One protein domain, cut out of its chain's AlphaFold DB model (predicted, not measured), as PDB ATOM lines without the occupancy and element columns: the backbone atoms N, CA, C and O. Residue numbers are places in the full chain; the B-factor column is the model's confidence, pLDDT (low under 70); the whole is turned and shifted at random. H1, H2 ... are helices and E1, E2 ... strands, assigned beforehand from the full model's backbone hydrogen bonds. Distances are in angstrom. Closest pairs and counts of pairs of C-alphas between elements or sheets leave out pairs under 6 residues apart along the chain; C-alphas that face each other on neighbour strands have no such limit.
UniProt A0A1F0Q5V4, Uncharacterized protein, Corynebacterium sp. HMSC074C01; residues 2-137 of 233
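What this domain is: This is residues 2 to 137 of the 233 residues of an uncharacterized protein of Corynebacterium sp. HMSC074C01 (UniProt A0A1F0Q5V4). A two-stranded hairpin, E1 and E2, with the helices H4, H5 and H6 packed round it makes one lobe, and a second lobe of helices follows it along the longest axis, where H7 and H10 cross and H8 and H9 lie near H10. The short helices H2 and H3 lie between the two lobes, while H1 lies off to one side, apart from the other helices. The printed part has 136 residues, with ten named helices and two named strands in the order H1 E1 E2 H2 H3 H4 H5 H6 H7 H8 H9 H10. The sheet, E1 - E2, is antiparallel, and the class is mostly helix. The whole is compact, with a radius of gyration of the C-alphas of 15.1 A and spans of 49 by 33 by 23 A.

How they stand to each other: E1, residues 14 to 19, and E2, residues 22 to 27, are an antiparallel hairpin at 150 degrees; N 15 and O 26 are 2.8 A apart and N 24 and O 17 2.9 A, within hydrogen-bond range. The closest C-alphas of E2 and H5, residues 54 to 67, are Tyr 24 and Ser 56, 5.1 A apart. Those of E1 and H6, residues 70 to 80, are Phe 17 and Ala 80, 6.0 A apart. H4, residues 45 to 51, is the hub, touching three helices. It forms a helical hairpin with H5, at a shallow tilt of 22 degrees, opposite ways; residues 57 to 61 of H5 alone touch it, closest at C-alphas Trp 49 and Gln 57, 5.4 A. It touches H6 at a steep tilt of 49 degrees, the same way, with C-alphas Pro 45 and Met 74 closest at 6.6 A. It also touches H2, residues 30 to 33, where C-alphas Leu 33 and Leu 51 are closest at 6.4 A. H3, residues 35 to 38, touches H7, residues 85 to 96, with C-alphas Val 38 and Ala 92 closest at 6.2 A. H7 touches H10, residues 124 to 136, about perpendicular at 76 degrees, with C-alphas Ala 91 and Val 128 closest at 5.7 A. H8, residues 98 to 107, and H9, residues 113 to 116, are each close to H10 but not clearly touching it, with closest C-alphas 7.7 A and 6.7 A away. Every O i to N i+4 pair is within hydrogen-bond range in H5, H6, H7 and H10, against 5 of 6 in H8 and 0 of 3 in H4, where 4 of 4 O i to N i+3 pairs are; H2, H3 and H9 are too short for an i+4 pair.

Where its parts are: H1, residues 3 to 6, begins at C-alpha 3 (25.897, 38.794, 22.414). E1 is 16.1 A long and E2 16.8 A, H5 19.8 A, H10 18.4 A and H7 16.7 A. C-alpha 54, first of H5, is at (18.618, 10.655, 23.598), and H10 ends at C-alpha 136 (36.368, 37.601, 47.446).

The domain as a whole: The C-alphas of Ala 66 and Arg 107 are the two farthest apart, at 49.6 A. The printed part has no cut and no long link. Mean pLDDT of the printed part is 87.9; residues 2 to 12 are under 70.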
ATOM      1  N   SER A   2      25.501  37.067  17.935       32.84
ATOM      2  CA  SER A   2      24.920  38.146  18.746       32.84
ATOM      3  C   SER A   2      25.189  37.882  20.227       32.84
ATOM      4  O   SER A   2      24.888  36.790  20.704       32.84
ATOM      5  N   ALA A   3      25.697  38.874  20.963       39.72
ATOM      6  CA  ALA A   3      25.897  38.794  22.414       39.72
ATOM      7  C   ALA A   3      24.603  38.462  23.192       39.72
ATOM      8  O   ALA A   3      24.678  38.009  24.329       39.72
ATOM      9  N   ARG A   4      23.420  38.616  22.575       35.31
ATOM     10  CA  ARG A   4      22.130  38.211  23.164       35.31
ATOM     11  C   ARG A   4      22.014  36.701  23.408       35.31
ATOM     12  O   ARG A   4      21.548  36.312  24.468       35.31
ATOM     13  N   LEU A   5      22.556  35.858  22.524       40.59
ATOM     14  CA  LEU A   5      22.575  34.393  22.712       40.59
ATOM     15  C   LEU A   5      23.436  33.952  23.913       40.59
ATOM     16  O   LEU A   5      23.228  32.876  24.477       40.59
ATOM     17  N   ILE A   6      24.389  34.797  24.325       46.72
ATOM     18  CA  ILE A   6      25.262  34.574  25.485       46.72
ATOM     19  C   ILE A   6      24.541  34.939  26.794       46.72
ATOM     20  O   ILE A   6      24.996  34.538  27.862       46.72
ATOM     21  N   LEU A   7      23.434  35.687  26.753       47.78
ATOM     22  CA  LEU A   7      22.781  36.251  27.942       47.78
ATOM     23  C   LEU A   7      21.386  35.680  28.228       47.78
ATOM     24  O   LEU A   7      20.934  35.787  29.364       47.78
ATOM     25  N   GLU A   8      20.729  35.059  27.251       52.56
ATOM     26  CA  GLU A   8      19.479  34.326  27.476       52.56
ATOM     27  C   GLU A   8      19.809  32.942  28.054       52.56
ATOM     28  O   GLU A   8      20.026  31.969  27.332       52.56
ATOM     29  N   ASP A   9      19.931  32.882  29.379       62.91
ATOM     30  CA  ASP A   9      19.915  31.626  30.124       62.91
ATOM     31  C   ASP A   9      18.459  31.299  30.476       62.91
ATOM     32  O   ASP A   9      18.027  31.450  31.616       62.91
ATOM     33  N   GLU A  10      17.673  30.959  29.455       66.50
ATOM     34  CA  GLU A  10      16.287  30.542  29.663       66.50
ATOM     35  C   GLU A  10      16.242  29.112  30.236       66.50
ATOM     36  O   GLU A  10      17.036  28.257  29.810       66.50
ATOM     37  N   PRO A  11      15.314  28.831  31.169       63.38
ATOM     38  CA  PRO A  11      15.155  27.503  31.752       63.38
ATOM     39  C   PRO A  11      14.891  26.436  30.683       63.38
ATOM     40  O   PRO A  11      14.203  26.677  29.687       63.38
ATOM     41  N   GLY A  12      15.459  25.241  30.861       68.56
ATOM     42  CA  GLY A  12      15.261  24.114  29.944       68.56
ATOM     43  C   GLY A  12      15.847  24.295  28.535       68.56
ATOM     44  O   GLY A  12      15.538  23.502  27.634       68.56
ATOM     45  N   THR A  13      16.698  25.300  28.310       83.38
ATOM     46  CA  THR A  13      17.340  25.518  27.010       83.38
ATOM     47  C   THR A  13      18.332  24.420  26.642       83.38
ATOM     48  O   THR A  13      18.938  23.750  27.478       83.38
ATOM     49  N   TRP A  14      18.504  24.239  25.333       90.19
ATOM     50  CA  TRP A  14      19.476  23.315  24.765       90.19
ATOM     51  C   TRP A  14      20.655  24.086  24.182       90.19
ATOM     52  O   TRP A  14      20.476  25.130  23.555       90.19
ATOM     53  N   VAL A  15      21.848  23.524  24.325       90.81
ATOM     54  CA  VAL A  15      23.065  23.950  23.648       90.81
ATOM     55  C   VAL A  15      23.501  22.875  22.660       90.81
ATOM     56  O   VAL A  15      23.324  21.675  22.885       90.81
ATOM     57  N   GLU A  16      24.076  23.310  21.547       93.69
ATOM     58  CA  GLU A  16      24.718  22.423  20.588       93.69
ATOM     59  C   GLU A  16      26.215  22.687  20.565       93.69
ATOM     60  O   GLU A  16      26.655  23.836  20.578       93.69
ATOM     61  N   PHE A  17      26.997  21.618  20.490       93.00
ATOM     62  CA  PHE A  17      28.449  21.702  20.459       93.00
ATOM     63  C   PHE A  17      29.037  20.601  19.581       93.00
ATOM     64  O   PHE A  17      28.361  19.631  19.219       93.00
ATOM     65  N   ILE A  18      30.296  20.781  19.191       92.75
ATOM     66  CA  ILE A  18      31.008  19.858  18.310       92.75
ATOM     67  C   ILE A  18      32.153  19.237  19.097       92.75
ATOM     68  O   ILE A  18      32.952  19.947  19.696       92.75
ATOM     69  N   HIS A  19      32.255  17.914  19.052       91.88
ATOM     70  CA  HIS A  19      33.392  17.181  19.593       91.88
ATOM     71  C   HIS A  19      33.765  16.048  18.632       91.88
ATOM     72  O   HIS A  19      32.890  15.346  18.123       91.88
ATOM     73  N   ALA A  20      35.061  15.903  18.335       88.44
ATOM     74  CA  ALA A  20      35.588  14.912  17.387       88.44
ATOM     75  C   ALA A  20      34.864  14.894  16.015       88.44
ATOM     76  O   ALA A  20      34.648  13.844  15.418       88.44
ATOM     77  N   GLY A  21      34.449  16.067  15.518       88.19
ATOM     78  CA  GLY A  21      33.740  16.205  14.237       88.19
ATOM     79  C   GLY A  21      32.254  15.815  14.260       88.19
ATOM     80  O   GLY A  21      31.578  15.963  13.244       88.19
ATOM     81  N   ALA A  22      31.721  15.372  15.401       90.00
ATOM     82  CA  ALA A  22      30.303  15.080  15.589       90.00
ATOM     83  C   ALA A  22      29.593  16.218  16.332       90.00
ATOM     84  O   ALA A  22      30.159  16.841  17.231       90.00
ATOM     85  N   ARG A  23      28.331  16.471  15.968       93.94
ATOM     86  CA  ARG A  23      27.462  17.445  16.642       93.94
ATOM     87  C   ARG A  23      26.642  16.758  17.733       93.94
ATOM     88  O   ARG A  23      26.008  15.722  17.496       93.94
ATOM     89  N   TYR A  24      26.636  17.369  18.907       94.88
ATOM     90  CA  TYR A  24      25.891  16.938  20.080       94.88
ATOM     91  C   TYR A  24      24.941  18.040  20.519       94.88
ATOM     92  O   TYR A  24      25.198  19.223  20.289       94.88
ATOM     93  N   ARG A  25      23.848  17.630  21.154       95.31
ATOM     94  CA  ARG A  25      22.864  18.511  21.765       95.31
ATOM     95  C   ARG A  25      22.678  18.110  23.226       95.31
ATOM     96  O   ARG A  25      22.458  16.934  23.518       95.31
ATOM     97  N   ALA A  26      22.776  19.086  24.119       94.38
ATOM     98  CA  ALA A  26      22.690  18.901  25.562       94.38
ATOM     99  C   ALA A  26      21.918  20.039  26.230       94.38
ATOM    100  O   ALA A  26      21.735  21.097  25.630       94.38
ATOM    101  N   ARG A  27      21.440  19.818  27.450       92.31
ATOM    102  CA  ARG A  27      20.903  20.864  28.316       92.31
ATOM    103  C   ARG A  27      21.962  21.933  28.547       92.31
ATOM    104  O   ARG A  27      23.143  21.619  28.619       92.31
ATOM    105  N   ARG A  28      21.552  23.198  28.574       89.62
ATOM    106  CA  ARG A  28      22.479  24.326  28.714       89.62
ATOM    107  C   ARG A  28      22.989  24.471  30.145       89.62
ATOM    108  O   ARG A  28      24.111  24.937  30.330       89.62
ATOM    109  N   ASP A  29      22.182  24.104  31.136       90.75
ATOM    110  CA  ASP A  29      22.551  24.226  32.538       90.75
ATOM    111  C   ASP A  29      22.924  22.853  33.123       90.75
ATOM    112  O   ASP A  29      22.122  21.924  33.071       90.75
ATOM    113  N   PRO A  30      24.124  22.674  33.706       91.19
ATOM    114  CA  PRO A  30      24.442  21.448  34.434       91.19
ATOM    115  C   PRO A  30      23.473  21.143  35.583       91.19
ATOM    116  O   PRO A  30      23.340  19.974  35.940       91.19
ATOM    117  N   MET A  31      22.798  22.151  36.148       91.50
ATOM    118  CA  MET A  31      21.824  21.972  37.228       91.50
ATOM    119  C   MET A  31      20.559  21.225  36.794       91.50
ATOM    120  O   MET A  31      19.908  20.624  37.643       91.50
ATOM    121  N   ASP A  32      20.286  21.109  35.486       91.00
ATOM    122  CA  ASP A  32      19.270  20.184  34.954       91.00
ATOM    123  C   ASP A  32      19.524  18.720  35.375       91.00
ATOM    124  O   ASP A  32      18.624  17.882  35.323       91.00
ATOM    125  N   LEU A  33      20.751  18.385  35.787       90.88
ATOM    126  CA  LEU A  33      21.082  17.071  36.322       90.88
ATOM    127  C   LEU A  33      20.533  16.839  37.737       90.88
ATOM    128  O   LEU A  33      20.349  15.684  38.113       90.88
ATOM    129  N   GLY A  34      20.319  17.908  38.507       90.38
ATOM    130  CA  GLY A  34      20.077  17.889  39.949       90.38
ATOM    131  C   GLY A  34      21.331  18.234  40.761       90.38
ATOM    132  O   GLY A  34      22.450  17.809  40.442       90.38
ATOM    133  N   HIS A  35      21.143  19.005  41.836       88.31
ATOM    134  CA  HIS A  35      22.208  19.490  42.722       88.31
ATOM    135  C   HIS A  35      23.069  18.357  43.303       88.31
ATOM    136  O   HIS A  35      24.284  18.500  43.436       88.31
ATOM    137  N   GLU A  36      22.465  17.203  43.582       88.81
ATOM    138  CA  GLU A  36      23.115  16.007  44.110       88.81
ATOM    139  C   GLU A  36      24.121  15.379  43.137       88.81
ATOM    140  O   GLU A  36      25.067  14.712  43.558       88.81
ATOM    141  N   PHE A  37      23.926  15.584  41.835       91.06
ATOM    142  CA  PHE A  37      24.776  15.026  40.792       91.06
ATOM    143  C   PHE A  37      25.753  16.060  40.224       91.06
ATOM    144  O   PHE A  37      26.841  15.684  39.786       91.06
ATOM    145  N   VAL A  38      25.411  17.354  40.258       88.94
ATOM    146  CA  VAL A  38      26.338  18.443  39.892       88.94
ATOM    147  C   VAL A  38      27.585  18.426  40.775       88.94
ATOM    148  O   VAL A  38      28.690  18.620  40.272       88.94
ATOM    149  N   THR A  39      27.439  18.127  42.068       89.44
ATOM    150  CA  THR A  39      28.578  18.007  42.993       89.44
ATOM    151  C   THR A  39      29.525  16.863  42.632       89.44
ATOM    152  O   THR A  39      30.726  16.960  42.854       89.44
ATOM    153  N   GLN A  40      29.005  15.804  42.008       91.38
ATOM    154  CA  GLN A  40      29.766  14.614  41.620       91.38
ATOM    155  C   GLN A  40      30.382  14.721  40.221       91.38
ATOM    156  O   GLN A  40      31.219  13.900  39.851       91.38
ATOM    157  N   LEU A  41      29.967  15.698  39.416       89.06
ATOM    158  CA  LEU A  41      30.365  15.832  38.012       89.06
ATOM    159  C   LEU A  41      31.889  15.916  37.796       89.06
ATOM    160  O   LEU A  41      32.371  15.260  36.871       89.06
ATOM    161  N   PRO A  42      32.664  16.647  38.632       83.94
ATOM    162  CA  PRO A  42      34.122  16.688  38.508       83.94
ATOM    163  C   PRO A  42      34.799  15.325  38.713       83.94
ATOM    164  O   PRO A  42      35.833  15.054  38.107       83.94
ATOM    165  N   GLU A  43      34.219  14.464  39.552       87.06
ATOM    166  CA  GLU A  43      34.760  13.138  39.883       87.06
ATOM    167  C   GLU A  43      34.195  12.034  38.977       87.06
ATOM    168  O   GLU A  43      34.839  11.009  38.740       87.06
ATOM    169  N   ASN A  44      32.992  12.242  38.442       91.19
ATOM    170  CA  ASN A  44      32.278  11.300  37.596       91.19
ATOM    171  C   ASN A  44      31.808  11.968  36.290       91.19
ATOM    172  O   ASN A  44      30.620  12.268  36.124       91.19
ATOM    173  N   PRO A  45      32.707  12.120  35.299       90.44
ATOM    174  CA  PRO A  45      32.398  12.797  34.040       90.44
ATOM    175  C   PRO A  45      31.337  12.072  33.197       90.44
ATOM    176  O   PRO A  45      30.758  12.663  32.295       90.44
ATOM    177  N   ARG A  46      31.009  10.803  33.482       93.44
ATOM    178  CA  ARG A  46      29.943  10.070  32.763       93.44
ATOM    179  C   ARG A  46      28.558  10.666  33.004       93.44
ATOM    180  O   ARG A  46      27.645  10.430  32.215       93.44
ATOM    181  N   LEU A  47      28.396  11.426  34.086       93.81
ATOM    182  CA  LEU A  47      27.144  12.097  34.413       93.81
ATOM    183  C   LEU A  47      26.722  13.110  33.341       93.81
ATOM    184  O   LEU A  47      25.521  13.300  33.155       93.81
ATOM    185  N   ILE A  48      27.664  13.666  32.565       94.00
ATOM    186  CA  ILE A  48      27.342  14.604  31.478       94.00
ATOM    187  C   ILE A  48      26.388  14.003  30.445       94.00
ATOM    188  O   ILE A  48      25.593  14.719  29.850       94.00
ATOM    189  N   TRP A  49      26.422  12.683  30.240       95.06
ATOM    190  CA  TRP A  49      25.582  12.024  29.242       95.06
ATOM    191  C   TRP A  49      24.093  12.102  29.570       95.06
ATOM    192  O   TRP A  49      23.274  11.993  28.666       95.06
ATOM    193  N   ARG A  50      23.728  12.309  30.842       94.44
ATOM    194  CA  ARG A  50      22.331  12.523  31.249       94.44
ATOM    195  C   ARG A  50      21.801  13.899  30.849       94.44
ATOM    196  O   ARG A  50      20.594  14.079  30.786       94.44
ATOM    197  N   LEU A  51      22.693  14.847  30.568       93.88
ATOM    198  CA  LEU A  51      22.331  16.171  30.069       93.88
ATOM    199  C   LEU A  51      22.085  16.152  28.557       93.88
ATOM    200  O   LEU A  51      21.590  17.130  28.006       93.88
ATOM    201  N   PHE A  52      22.454  15.081  27.855       95.44
ATOM    202  CA  PHE A  52      22.356  15.021  26.400       95.44
ATOM    203  C   PHE A  52      20.944  14.609  25.984       95.44
ATOM    204  O   PHE A  52      20.248  13.912  26.720       95.44
ATOM    205  N   ASP A  53      20.520  15.009  24.782       94.94
ATOM    206  CA  ASP A  53      19.319  14.402  24.202       94.94
ATOM    207  C   ASP A  53      19.567  12.916  23.896       94.94
ATOM    208  O   ASP A  53      20.715  12.490  23.753       94.94
ATOM    209  N   GLU A  54      18.505  12.114  23.776       93.94
ATOM    210  CA  GLU A  54      18.618  10.655  23.598       93.94
ATOM    211  C   GLU A  54      19.557  10.280  22.437       93.94
ATOM    212  O   GLU A  54      20.394   9.380  22.537       93.94
ATOM    213  N   SER A  55      19.462  11.023  21.330       93.75
ATOM    214  CA  SER A  55      20.272  10.778  20.139       93.75
ATOM    215  C   SER A  55      21.759  11.046  20.391       93.75
ATOM    216  O   SER A  55      22.621  10.273  19.967       93.75
ATOM    217  N   SER A  56      22.069  12.150  21.068       95.19
ATOM    218  CA  SER A  56      23.418  12.616  21.362       95.19
ATOM    219  C   SER A  56      24.034  11.784  22.470       95.19
ATOM    220  O   SER A  56      25.224  11.500  22.392       95.19
ATOM    221  N   GLN A  57      23.234  11.338  23.439       95.00
ATOM    222  CA  GLN A  57      23.636  10.440  24.512       95.00
ATOM    223  C   GLN A  57      24.164   9.119  23.952       95.00
ATOM    224  O   GLN A  57      25.290   8.732  24.261       95.00
ATOM    225  N   ILE A  58      23.400   8.453  23.078       94.25
ATOM    226  CA  ILE A  58      23.826   7.181  22.475       94.25
ATOM    227  C   ILE A  58      25.121   7.383  21.681       94.25
ATOM    228  O   ILE A  58      26.087   6.648  21.888       94.25
ATOM    229  N   ARG A  59      25.184   8.417  20.823       93.62
ATOM    230  CA  ARG A  59      26.393   8.721  20.034       93.62
ATOM    231  C   ARG A  59      27.605   9.001  20.923       93.62
ATOM    232  O   ARG A  59      28.681   8.479  20.655       93.62
ATOM    233  N   ALA A  60      27.422   9.797  21.973       92.69
ATOM    234  CA  ALA A  60      28.456  10.171  22.927       92.69
ATOM    235  C   ALA A  60      29.014   8.959  23.670       92.69
ATOM    236  O   ALA A  60      30.226   8.760  23.699       92.69
ATOM    237  N   MET A  61      28.130   8.116  24.206       93.62
ATOM    238  CA  MET A  61      28.515   6.886  24.887       93.62
ATOM    239  C   MET A  61      29.277   5.961  23.939       93.62
ATOM    240  O   MET A  61      30.370   5.512  24.273       93.62
ATOM    241  N   THR A  62      28.749   5.704  22.737       91.56
ATOM    242  CA  THR A  62      29.421   4.845  21.751       91.56
ATOM    243  C   THR A  62      30.802   5.383  21.377       91.56
ATOM    244  O   THR A  62      31.760   4.611  21.362       91.56
ATOM    245  N   ALA A  63      30.925   6.689  21.121       89.69
ATOM    246  CA  ALA A  63      32.206   7.320  20.814       89.69
ATOM    247  C   ALA A  63      33.199   7.167  21.976       89.69
ATOM    248  O   ALA A  63      34.310   6.687  21.762       89.69
ATOM    249  N   ALA A  64      32.771   7.460  23.206       89.94
ATOM    250  CA  ALA A  64      33.614   7.357  24.392       89.94
ATOM    251  C   ALA A  64      34.093   5.923  24.675       89.94
ATOM    252  O   ALA A  64      35.247   5.722  25.048       89.94
ATOM    253  N   TYR A  65      33.237   4.915  24.477       88.69
ATOM    254  CA  TYR A  65      33.619   3.508  24.650       88.69
ATOM    255  C   TYR A  65      34.546   2.998  23.541       88.69
ATOM    256  O   TYR A  65      35.415   2.174  23.813       88.69
ATOM    257  N   ALA A  66      34.360   3.458  22.302       89.50
ATOM    258  CA  ALA A  66      35.135   2.982  21.160       89.50
ATOM    259  C   ALA A  66      36.485   3.697  21.005       89.50
ATOM    260  O   ALA A  66      37.460   3.079  20.584       89.50
ATOM    261  N   GLN A  67      36.532   4.995  21.301       85.38
ATOM    262  CA  GLN A  67      37.657   5.876  20.966       85.38
ATOM    263  C   GLN A  67      38.252   6.587  22.191       85.38
ATOM    264  O   GLN A  67      39.296   7.221  22.071       85.38
ATOM    265  N   GLY A  68      37.633   6.470  23.372       88.44
ATOM    266  CA  GLY A  68      37.984   7.288  24.533       88.44
ATOM    267  C   GLY A  68      37.464   8.722  24.390       88.44
ATOM    268  O   GLY A  68      36.500   8.970  23.672       88.44
ATOM    269  N   GLY A  69      38.085   9.678  25.084       87.81
ATOM    270  CA  GLY A  69      37.765  11.099  24.898       87.81
ATOM    271  C   GLY A  69      36.665  11.665  25.809       87.81
ATOM    272  O   GLY A  69      36.100  12.712  25.510       87.81
ATOM    273  N   LEU A  70      36.293  10.966  26.891       91.88
ATOM    274  CA  LEU A  70      35.196  11.400  27.769       91.88
ATOM    275  C   LEU A  70      35.473  12.758  28.438       91.88
ATOM    276  O   LEU A  70      34.563  13.575  28.555       91.88
ATOM    277  N   TYR A  71      36.709  13.004  28.874       91.19
ATOM    278  CA  TYR A  71      37.072  14.275  29.507       91.19
ATOM    279  C   TYR A  71      37.056  15.418  28.491       91.19
ATOM    280  O   TYR A  71      36.511  16.476  28.760       91.19
ATOM    281  N   GLU A  72      37.537  15.174  27.279       92.69
ATOM    282  CA  GLU A  72      37.527  16.127  26.174       92.69
ATOM    283  C   GLU A  72      36.100  16.423  25.690       92.69
ATOM    284  O   GLU A  72      35.789  17.534  25.260       92.69
ATOM    285  N   GLN A  73      35.206  15.436  25.769       92.62
ATOM    286  CA  GLN A  73      33.779  15.626  25.534       92.62
ATOM    287  C   GLN A  73      33.127  16.467  26.640       92.62
ATOM    288  O   GLN A  73      32.299  17.326  26.335       92.62
ATOM    289  N   MET A  74      33.493  16.232  27.903       93.50
ATOM    290  CA  MET A  74      33.051  17.038  29.043       93.50
ATOM    291  C   MET A  74      33.518  18.491  28.909       93.50
ATOM    292  O   MET A  74      32.711  19.405  29.063       93.50
ATOM    293  N   ASP A  75      34.785  18.704  28.564       92.75
ATOM    294  CA  ASP A  75      35.359  20.035  28.371       92.75
ATOM    295  C   ASP A  75      34.664  20.780  27.229       92.75
ATOM    296  O   ASP A  75      34.277  21.935  27.401       92.75
ATOM    297  N   ALA A  76      34.411  20.108  26.098       92.94
ATOM    298  CA  ALA A  76      33.676  20.696  24.977       92.94
ATOM    299  C   ALA A  76      32.239  21.095  25.363       92.94
ATOM    300  O   ALA A  76      31.733  22.128  24.918       92.94
ATOM    301  N   TYR A  77      31.579  20.296  26.207       93.75
ATOM    302  CA  TYR A  77      30.266  20.632  26.755       93.75
ATOM    303  C   TYR A  77      30.332  21.851  27.692       93.75
ATOM    304  O   TYR A  77      29.535  22.784  27.562       93.75
ATOM    305  N   PHE A  78      31.291  21.887  28.619       92.56
ATOM    306  CA  PHE A  78      31.460  23.026  29.522       92.56
ATOM    307  C   PHE A  78      31.780  24.313  28.769       92.56
ATOM    308  O   PHE A  78      31.149  25.338  29.024       92.56
ATOM    309  N   GLU A  79      32.672  24.258  27.784       90.69
ATOM    310  CA  GLU A  79      32.989  25.410  26.944       90.69
ATOM    311  C   GLU A  79      31.736  25.949  26.240       90.69
ATOM    312  O   GLU A  79      31.475  27.155  26.266       90.69
ATOM    313  N   ALA A  80      30.896  25.060  25.700       90.06
ATOM    314  CA  ALA A  80      29.646  25.438  25.044       90.06
ATOM    315  C   ALA A  80      28.630  26.103  25.990       90.06
ATOM    316  O   ALA A  80      27.870  26.976  25.572       90.06
ATOM    317  N   THR A  81      28.634  25.727  27.270       88.62
ATOM    318  CA  THR A  81      27.777  26.325  28.310       88.62
ATOM    319  C   THR A  81      28.401  27.569  28.961       88.62
ATOM    320  O   THR A  81      27.794  28.206  29.824       88.62
ATOM    321  N   GLY A  82      29.604  27.978  28.536       87.38
ATOM    322  CA  GLY A  82      30.341  29.103  29.127       87.38
ATOM    323  C   GLY A  82      30.921  28.798  30.514       87.38
ATOM    324  O   GLY A  82      31.299  29.713  31.267       87.38
ATOM    325  N   LEU A  83      30.981  27.515  30.858       89.94
ATOM    326  CA  LEU A  83      31.565  26.979  32.072       89.94
ATOM    327  C   LEU A  83      32.947  26.380  31.780       89.94
ATOM    328  O   LEU A  83      33.369  26.191  30.647       89.94
ATOM    329  N   SER A  84      33.689  26.119  32.843       91.69
ATOM    330  CA  SER A  84      34.912  25.325  32.816       91.69
ATOM    331  C   SER A  84      34.826  24.312  33.945       91.69
ATOM    332  O   SER A  84      34.025  24.497  34.865       91.69
ATOM    333  N   VAL A  85      35.679  23.285  33.935       90.38
ATOM    334  CA  VAL A  85      35.756  22.312  35.041       90.38
ATOM    335  C   VAL A  85      35.889  23.024  36.393       90.38
ATOM    336  O   VAL A  85      35.186  22.700  37.345       90.38
ATOM    337  N   TYR A  86      36.715  24.074  36.452       91.94
ATOM    338  CA  TYR A  86      36.864  24.914  37.641       91.94
ATOM    339  C   TYR A  86      35.555  25.599  38.060       91.94
ATOM    340  O   TYR A  86      35.209  25.601  39.238       91.94
ATOM    341  N   LYS A  87      34.797  26.162  37.113       92.69
ATOM    342  CA  LYS A  87      33.501  26.789  37.411       92.69
ATOM    343  C   LYS A  87      32.458  25.774  37.881       92.69
ATOM    344  O   LYS A  87      31.646  26.110  38.732       92.69
ATOM    345  N   VAL A  88      32.497  24.543  37.380       92.12
ATOM    346  CA  VAL A  88      31.621  23.461  37.856       92.12
ATOM    347  C   VAL A  88      32.020  23.011  39.260       92.12
ATOM    348  O   VAL A  88      31.152  22.836  40.106       92.12
ATOM    349  N   ALA A  89      33.318  22.927  39.561       92.12
ATOM    350  CA  ALA A  89      33.787  22.690  40.926       92.12
ATOM    351  C   ALA A  89      33.367  23.819  41.889       92.12
ATOM    352  O   ALA A  89      32.999  23.559  43.031       92.12
ATOM    353  N   LEU A  90      33.355  25.074  41.429       93.88
ATOM    354  CA  LEU A  90      32.801  26.184  42.207       93.88
ATOM    355  C   LEU A  90      31.288  26.078  42.399       93.88
ATOM    356  O   LEU A  90      30.808  26.403  43.478       93.88
ATOM    357  N   ALA A  91      30.542  25.616  41.394       93.75
ATOM    358  CA  ALA A  91      29.116  25.335  41.543       93.75
ATOM    359  C   ALA A  91      28.876  24.235  42.588       93.75
ATOM    360  O   ALA A  91      28.007  24.382  43.442       93.75
ATOM    361  N   ALA A  92      29.686  23.171  42.580       93.19
ATOM    362  CA  ALA A  92      29.644  22.126  43.598       93.19
ATOM    363  C   ALA A  92      29.903  22.692  45.005       93.19
ATOM    364  O   ALA A  92      29.118  22.461  45.921       93.19
ATOM    365  N   LEU A  93      30.941  23.520  45.157       92.88
ATOM    366  CA  LEU A  93      31.243  24.193  46.421       92.88
ATOM    367  C   LEU A  93      30.122  25.153  46.859       92.88
ATOM    368  O   LEU A  93      29.855  25.299  48.051       92.88
ATOM    369  N   ALA A  94      29.453  25.813  45.914       94.25
ATOM    370  CA  ALA A  94      28.287  26.645  46.189       94.25
ATOM    371  C   ALA A  94      27.112  25.815  46.735       94.25
ATOM    372  O   ALA A  94      26.484  26.242  47.701       94.25
ATOM    373  N   VAL A  95      26.872  24.613  46.194       93.94
ATOM    374  CA  VAL A  95      25.877  23.659  46.725       93.94
ATOM    375  C   VAL A  95      26.250  23.183  48.134       93.94
ATOM    376  O   VAL A  95      25.393  23.124  49.008       93.94
ATOM    377  N   GLU A  96      27.524  22.906  48.415       92.31
ATOM    378  CA  GLU A  96      27.965  22.542  49.775       92.31
ATOM    379  C   GLU A  96      27.777  23.672  50.799       92.31
ATOM    380  O   GLU A  96      27.659  23.431  52.000       92.31
ATOM    381  N   ASN A  97      27.768  24.921  50.331       93.56
ATOM    382  CA  ASN A  97      27.607  26.120  51.146       93.56
ATOM    383  C   ASN A  97      26.240  26.788  50.940       93.56
ATOM    384  O   ASN A  97      26.129  28.000  51.148       93.56
ATOM    385  N   ILE A  98      25.225  26.016  50.534       93.62
ATOM    386  CA  ILE A  98      23.927  26.542  50.099       93.62
ATOM    387  C   ILE A  98      23.278  27.440  51.156       93.62
ATOM    388  O   ILE A  98      22.815  28.518  50.809       93.62
ATOM    389  N   ASP A  99      23.361  27.078  52.440       92.56
ATOM    390  CA  ASP A  99      22.771  27.849  53.543       92.56
ATOM    391  C   ASP A  99      23.355  29.269  53.647       92.56
ATOM    392  O   ASP A  99      22.660  30.237  53.951       92.56
ATOM    393  N   LEU A 100      24.662  29.413  53.399       93.44
ATOM    394  CA  LEU A 100      25.341  30.712  53.444       93.44
ATOM    395  C   LEU A 100      25.055  31.511  52.178       93.44
ATOM    396  O   LEU A 100      24.829  32.721  52.239       93.44
ATOM    397  N   LEU A 101      25.065  30.816  51.041       94.50
ATOM    398  CA  LEU A 101      24.780  31.401  49.744       94.50
ATOM    399  C   LEU A 101      23.340  31.914  49.667       94.50
ATOM    400  O   LEU A 101      23.135  33.007  49.160       94.50
ATOM    401  N   GLU A 102      22.365  31.185  50.206       93.94
ATOM    402  CA  GLU A 102      20.955  31.586  50.242       93.94
ATOM    403  C   GLU A 102      20.795  32.952  50.914       93.94
ATOM    404  O   GLU A 102      20.196  33.861  50.344       93.94
ATOM    405  N   VAL A 103      21.409  33.150  52.081       93.06
ATOM    406  CA  VAL A 103      21.340  34.437  52.788       93.06
ATOM    407  C   VAL A 103      22.007  35.559  51.988       93.06
ATOM    408  O   VAL A 103      21.475  36.671  51.930       93.06
ATOM    409  N   ASP A 104      23.160  35.301  51.369       92.38
ATOM    410  CA  ASP A 104      23.854  36.308  50.560       92.38
ATOM    411  C   ASP A 104      23.109  36.635  49.250       92.38
ATOM    412  O   ASP A 104      23.079  37.801  48.850       92.38
ATOM    413  N   LEU A 105      22.444  35.660  48.621       92.75
ATOM    414  CA  LEU A 105      21.578  35.865  47.453       92.75
ATOM    415  C   LEU A 105      20.318  36.659  47.821       92.75
ATOM    416  O   LEU A 105      19.973  37.625  47.134       92.75
ATOM    417  N   LEU A 106      19.678  36.341  48.948       92.19
ATOM    418  CA  LEU A 106      18.498  37.067  49.424       92.19
ATOM    419  C   LEU A 106      18.805  38.545  49.693       92.19
ATOM    420  O   LEU A 106      17.982  39.413  49.402       92.19
ATOM    421  N   ARG A 107      20.014  38.867  50.180       88.69
ATOM    422  CA  ARG A 107      20.471  40.261  50.367       88.69
ATOM    423  C   ARG A 107      20.541  41.058  49.064       88.69
ATOM    424  O   ARG A 107      20.406  42.279  49.105       88.69
ATOM    425  N   ILE A 108      20.753  40.392  47.929       88.56
ATOM    426  CA  ILE A 108      20.768  41.009  46.594       88.56
ATOM    427  C   ILE A 108      19.453  40.799  45.825       88.56
ATOM    428  O   ILE A 108      19.368  41.172  44.656       88.56
ATOM    429  N   GLY A 109      18.420  40.259  46.482       89.44
ATOM    430  CA  GLY A 109      17.085  40.071  45.913       89.44
ATOM    431  C   GLY A 109      16.952  38.868  44.978       89.44
ATOM    432  O   GLY A 109      16.083  38.887  44.110       89.44
ATOM    433  N   LEU A 110      17.808  37.856  45.125       91.69
ATOM    434  CA  LEU A 110      17.738  36.595  44.383       91.69
ATOM    435  C   LEU A 110      17.364  35.446  45.322       91.69
ATOM    436  O   LEU A 110      17.795  35.426  46.474       91.69
ATOM    437  N   ASP A 111      16.596  34.482  44.818       91.12
ATOM    438  CA  ASP A 111      16.279  33.246  45.533       91.12
ATOM    439  C   ASP A 111      17.166  32.109  45.008       91.12
ATOM    440  O   ASP A 111      17.365  31.950  43.804       91.12
ATOM    441  N   VAL A 112      17.715  31.309  45.920       91.81
ATOM    442  CA  VAL A 112      18.508  30.129  45.566       91.81
ATOM    443  C   VAL A 112      17.650  29.046  44.905       91.81
ATOM    444  O   VAL A 112      18.150  28.265  44.098       91.81
ATOM    445  N   ARG A 113      16.344  29.016  45.195       91.06
ATOM    446  CA  ARG A 113      15.389  28.087  44.577       91.06
ATOM    447  C   ARG A 113      15.302  28.271  43.072       91.06
ATOM    448  O   ARG A 113      15.227  27.276  42.364       91.06
ATOM    449  N   ASP A 114      15.410  29.512  42.597       90.00
ATOM    450  CA  ASP A 114      15.424  29.825  41.164       90.00
ATOM    451  C   ASP A 114      16.646  29.237  40.444       90.00
ATOM    452  O   ASP A 114      16.681  29.233  39.217       90.00
ATOM    453  N   TRP A 115      17.665  28.796  41.186       91.31
ATOM    454  CA  TRP A 115      18.803  28.057  40.647       91.31
ATOM    455  C   TRP A 115      18.656  26.549  40.804       91.31
ATOM    456  O   TRP A 115      19.010  25.806  39.895       91.31
ATOM    457  N   LEU A 116      18.154  26.084  41.949       90.25
ATOM    458  CA  LEU A 116      18.009  24.652  42.223       90.25
ATOM    459  C   LEU A 116      16.888  23.995  41.408       90.25
ATOM    460  O   LEU A 116      16.938  22.788  41.177       90.25
ATOM    461  N   ASP A 117      15.882  24.769  41.003       86.81
ATOM    462  CA  ASP A 117      14.824  24.322  40.105       86.81
ATOM    463  C   ASP A 117      15.280  24.452  38.638       86.81
ATOM    464  O   ASP A 117      15.624  25.557  38.213       86.81
ATOM    465  N   PRO A 118      15.258  23.372  37.833       78.31
ATOM    466  CA  PRO A 118      15.537  23.439  36.396       78.31
ATOM    467  C   PRO A 118      14.628  24.398  35.609       78.31
ATOM    468  O   PRO A 118      15.013  24.861  34.533       78.31
ATOM    469  N   GLU A 119      13.422  24.687  36.113       81.06
ATOM    470  CA  GLU A 119      12.506  25.687  35.540       81.06
ATOM    471  C   GLU A 119      12.776  27.115  36.054       81.06
ATOM    472  O   GLU A 119      12.186  28.084  35.567       81.06
ATOM    473  N   GLY A 120      13.681  27.256  37.022       81.75
ATOM    474  CA  GLY A 120      14.048  28.514  37.649       81.75
ATOM    475  C   GLY A 120      14.882  29.429  36.747       81.75
ATOM    476  O   GLY A 120      15.622  29.003  35.861       81.75
ATOM    477  N   GLY A 121      14.749  30.741  36.958       83.50
ATOM    478  CA  GLY A 121      15.355  31.767  36.100       83.50
ATOM    479  C   GLY A 121      16.840  32.060  36.358       83.50
ATOM    480  O   GLY A 121      17.390  32.991  35.753       83.50
ATOM    481  N   LEU A 122      17.495  31.339  37.275       88.19
ATOM    482  CA  LEU A 122      18.861  31.622  37.707       88.19
ATOM    483  C   LEU A 122      19.821  30.504  37.281       88.19
ATOM    484  O   LEU A 122      19.897  29.449  37.891       88.19
ATOM    485  N   SER A 123      20.630  30.763  36.255       90.06
ATOM    486  CA  SER A 123      21.550  29.752  35.725       90.06
ATOM    487  C   SER A 123      22.782  29.504  36.596       90.06
ATOM    488  O   SER A 123      23.333  30.430  37.204       90.06
ATOM    489  N   THR A 124      23.328  28.285  36.541       92.00
ATOM    490  CA  THR A 124      24.590  27.907  37.200       92.00
ATOM    491  C   THR A 124      25.732  28.831  36.813       92.00
ATOM    492  O   THR A 124      26.541  29.218  37.650       92.00
ATOM    493  N   ARG A 125      25.797  29.260  35.551       90.62
ATOM    494  CA  ARG A 125      26.822  30.207  35.098       90.62
ATOM    495  C   ARG A 125      26.739  31.544  35.839       90.62
ATOM    496  O   ARG A 125      27.781  32.092  36.203       90.62
ATOM    497  N   ARG A 126      25.528  32.067  36.059       90.19
ATOM    498  CA  ARG A 126      25.309  33.315  36.807       90.19
ATOM    499  C   ARG A 126      25.592  33.121  38.289       90.19
ATOM    500  O   ARG A 126      26.278  33.961  38.867       90.19
ATOM    501  N   VAL A 127      25.142  32.010  38.873       92.62
ATOM    502  CA  VAL A 127      25.437  31.686  40.275       92.62
ATOM    503  C   VAL A 127      26.929  31.578  40.511       92.62
ATOM    504  O   VAL A 127      27.423  32.195  41.440       92.62
ATOM    505  N   VAL A 128      27.678  30.886  39.652       93.81
ATOM    506  CA  VAL A 128      29.134  30.774  39.808       93.81
ATOM    507  C   VAL A 128      29.810  32.140  39.726       93.81
ATOM    508  O   VAL A 128      30.701  32.415  40.525       93.81
ATOM    509  N   ALA A 129      29.390  33.013  38.806       92.06
ATOM    510  CA  ALA A 129      29.944  34.363  38.715       92.06
ATOM    511  C   ALA A 129      29.674  35.186  39.989       92.06
ATOM    512  O   ALA A 129      30.573  35.856  40.490       92.06
ATOM    513  N   LEU A 130      28.458  35.097  40.541       93.31
ATOM    514  CA  LEU A 130      28.109  35.731  41.814       93.31
ATOM    515  C   LEU A 130      28.895  35.119  42.976       93.31
ATOM    516  O   LEU A 130      29.456  35.839  43.789       93.31
ATOM    517  N   TYR A 131      28.983  33.795  43.033       95.12
ATOM    518  CA  TYR A 131      29.683  33.067  44.081       95.12
ATOM    519  C   TYR A 131      31.174  33.419  44.122       95.12
ATOM    520  O   TYR A 131      31.731  33.596  45.201       95.12
ATOM    521  N   GLN A 132      31.808  33.589  42.957       94.06
ATOM    522  CA  GLN A 132      33.184  34.081  42.855       94.06
ATOM    523  C   GLN A 132      33.343  35.483  43.458       94.06
ATOM    524  O   GLN A 132      34.253  35.678  44.260       94.06
ATOM    525  N   ASP A 133      32.445  36.422  43.138       93.38
ATOM    526  CA  ASP A 133      32.449  37.768  43.741       93.38
ATOM    527  C   ASP A 133      32.258  37.700  45.263       93.38
ATOM    528  O   ASP A 133      33.028  38.287  46.022       93.38
ATOM    529  N   LEU A 134      31.277  36.925  45.736       92.31
ATOM    530  CA  LEU A 134      30.997  36.775  47.166       92.31
ATOM    531  C   LEU A 134      32.193  36.163  47.918       92.31
ATOM    532  O   LEU A 134      32.567  36.644  48.985       92.31
ATOM    533  N   LEU A 135      32.866  35.161  47.344       91.56
ATOM    534  CA  LEU A 135      34.061  34.545  47.932       91.56
ATOM    535  C   LEU A 135      35.224  35.525  48.125       91.56
ATOM    536  O   LEU A 135      36.087  35.290  48.973       91.56
ATOM    537  N   GLU A 136      35.320  36.579  47.322       89.19
ATOM    538  CA  GLU A 136      36.368  37.601  47.446       89.19
ATOM    539  C   GLU A 136      36.016  38.679  48.473       89.19
ATOM    540  O   GLU A 136      36.874  39.461  48.881       89.19
ATOM    541  N   ARG A 137      34.766  38.689  48.938       85.25
ATOM    542  CA  ARG A 137      34.183  39.762  49.732       85.25
ATOM    543  C   ARG A 137      33.992  39.335  51.188       85.25
ATOM    544  O   ARG A 137      33.030  38.624  51.494       85.25
TER     545      ARG A 137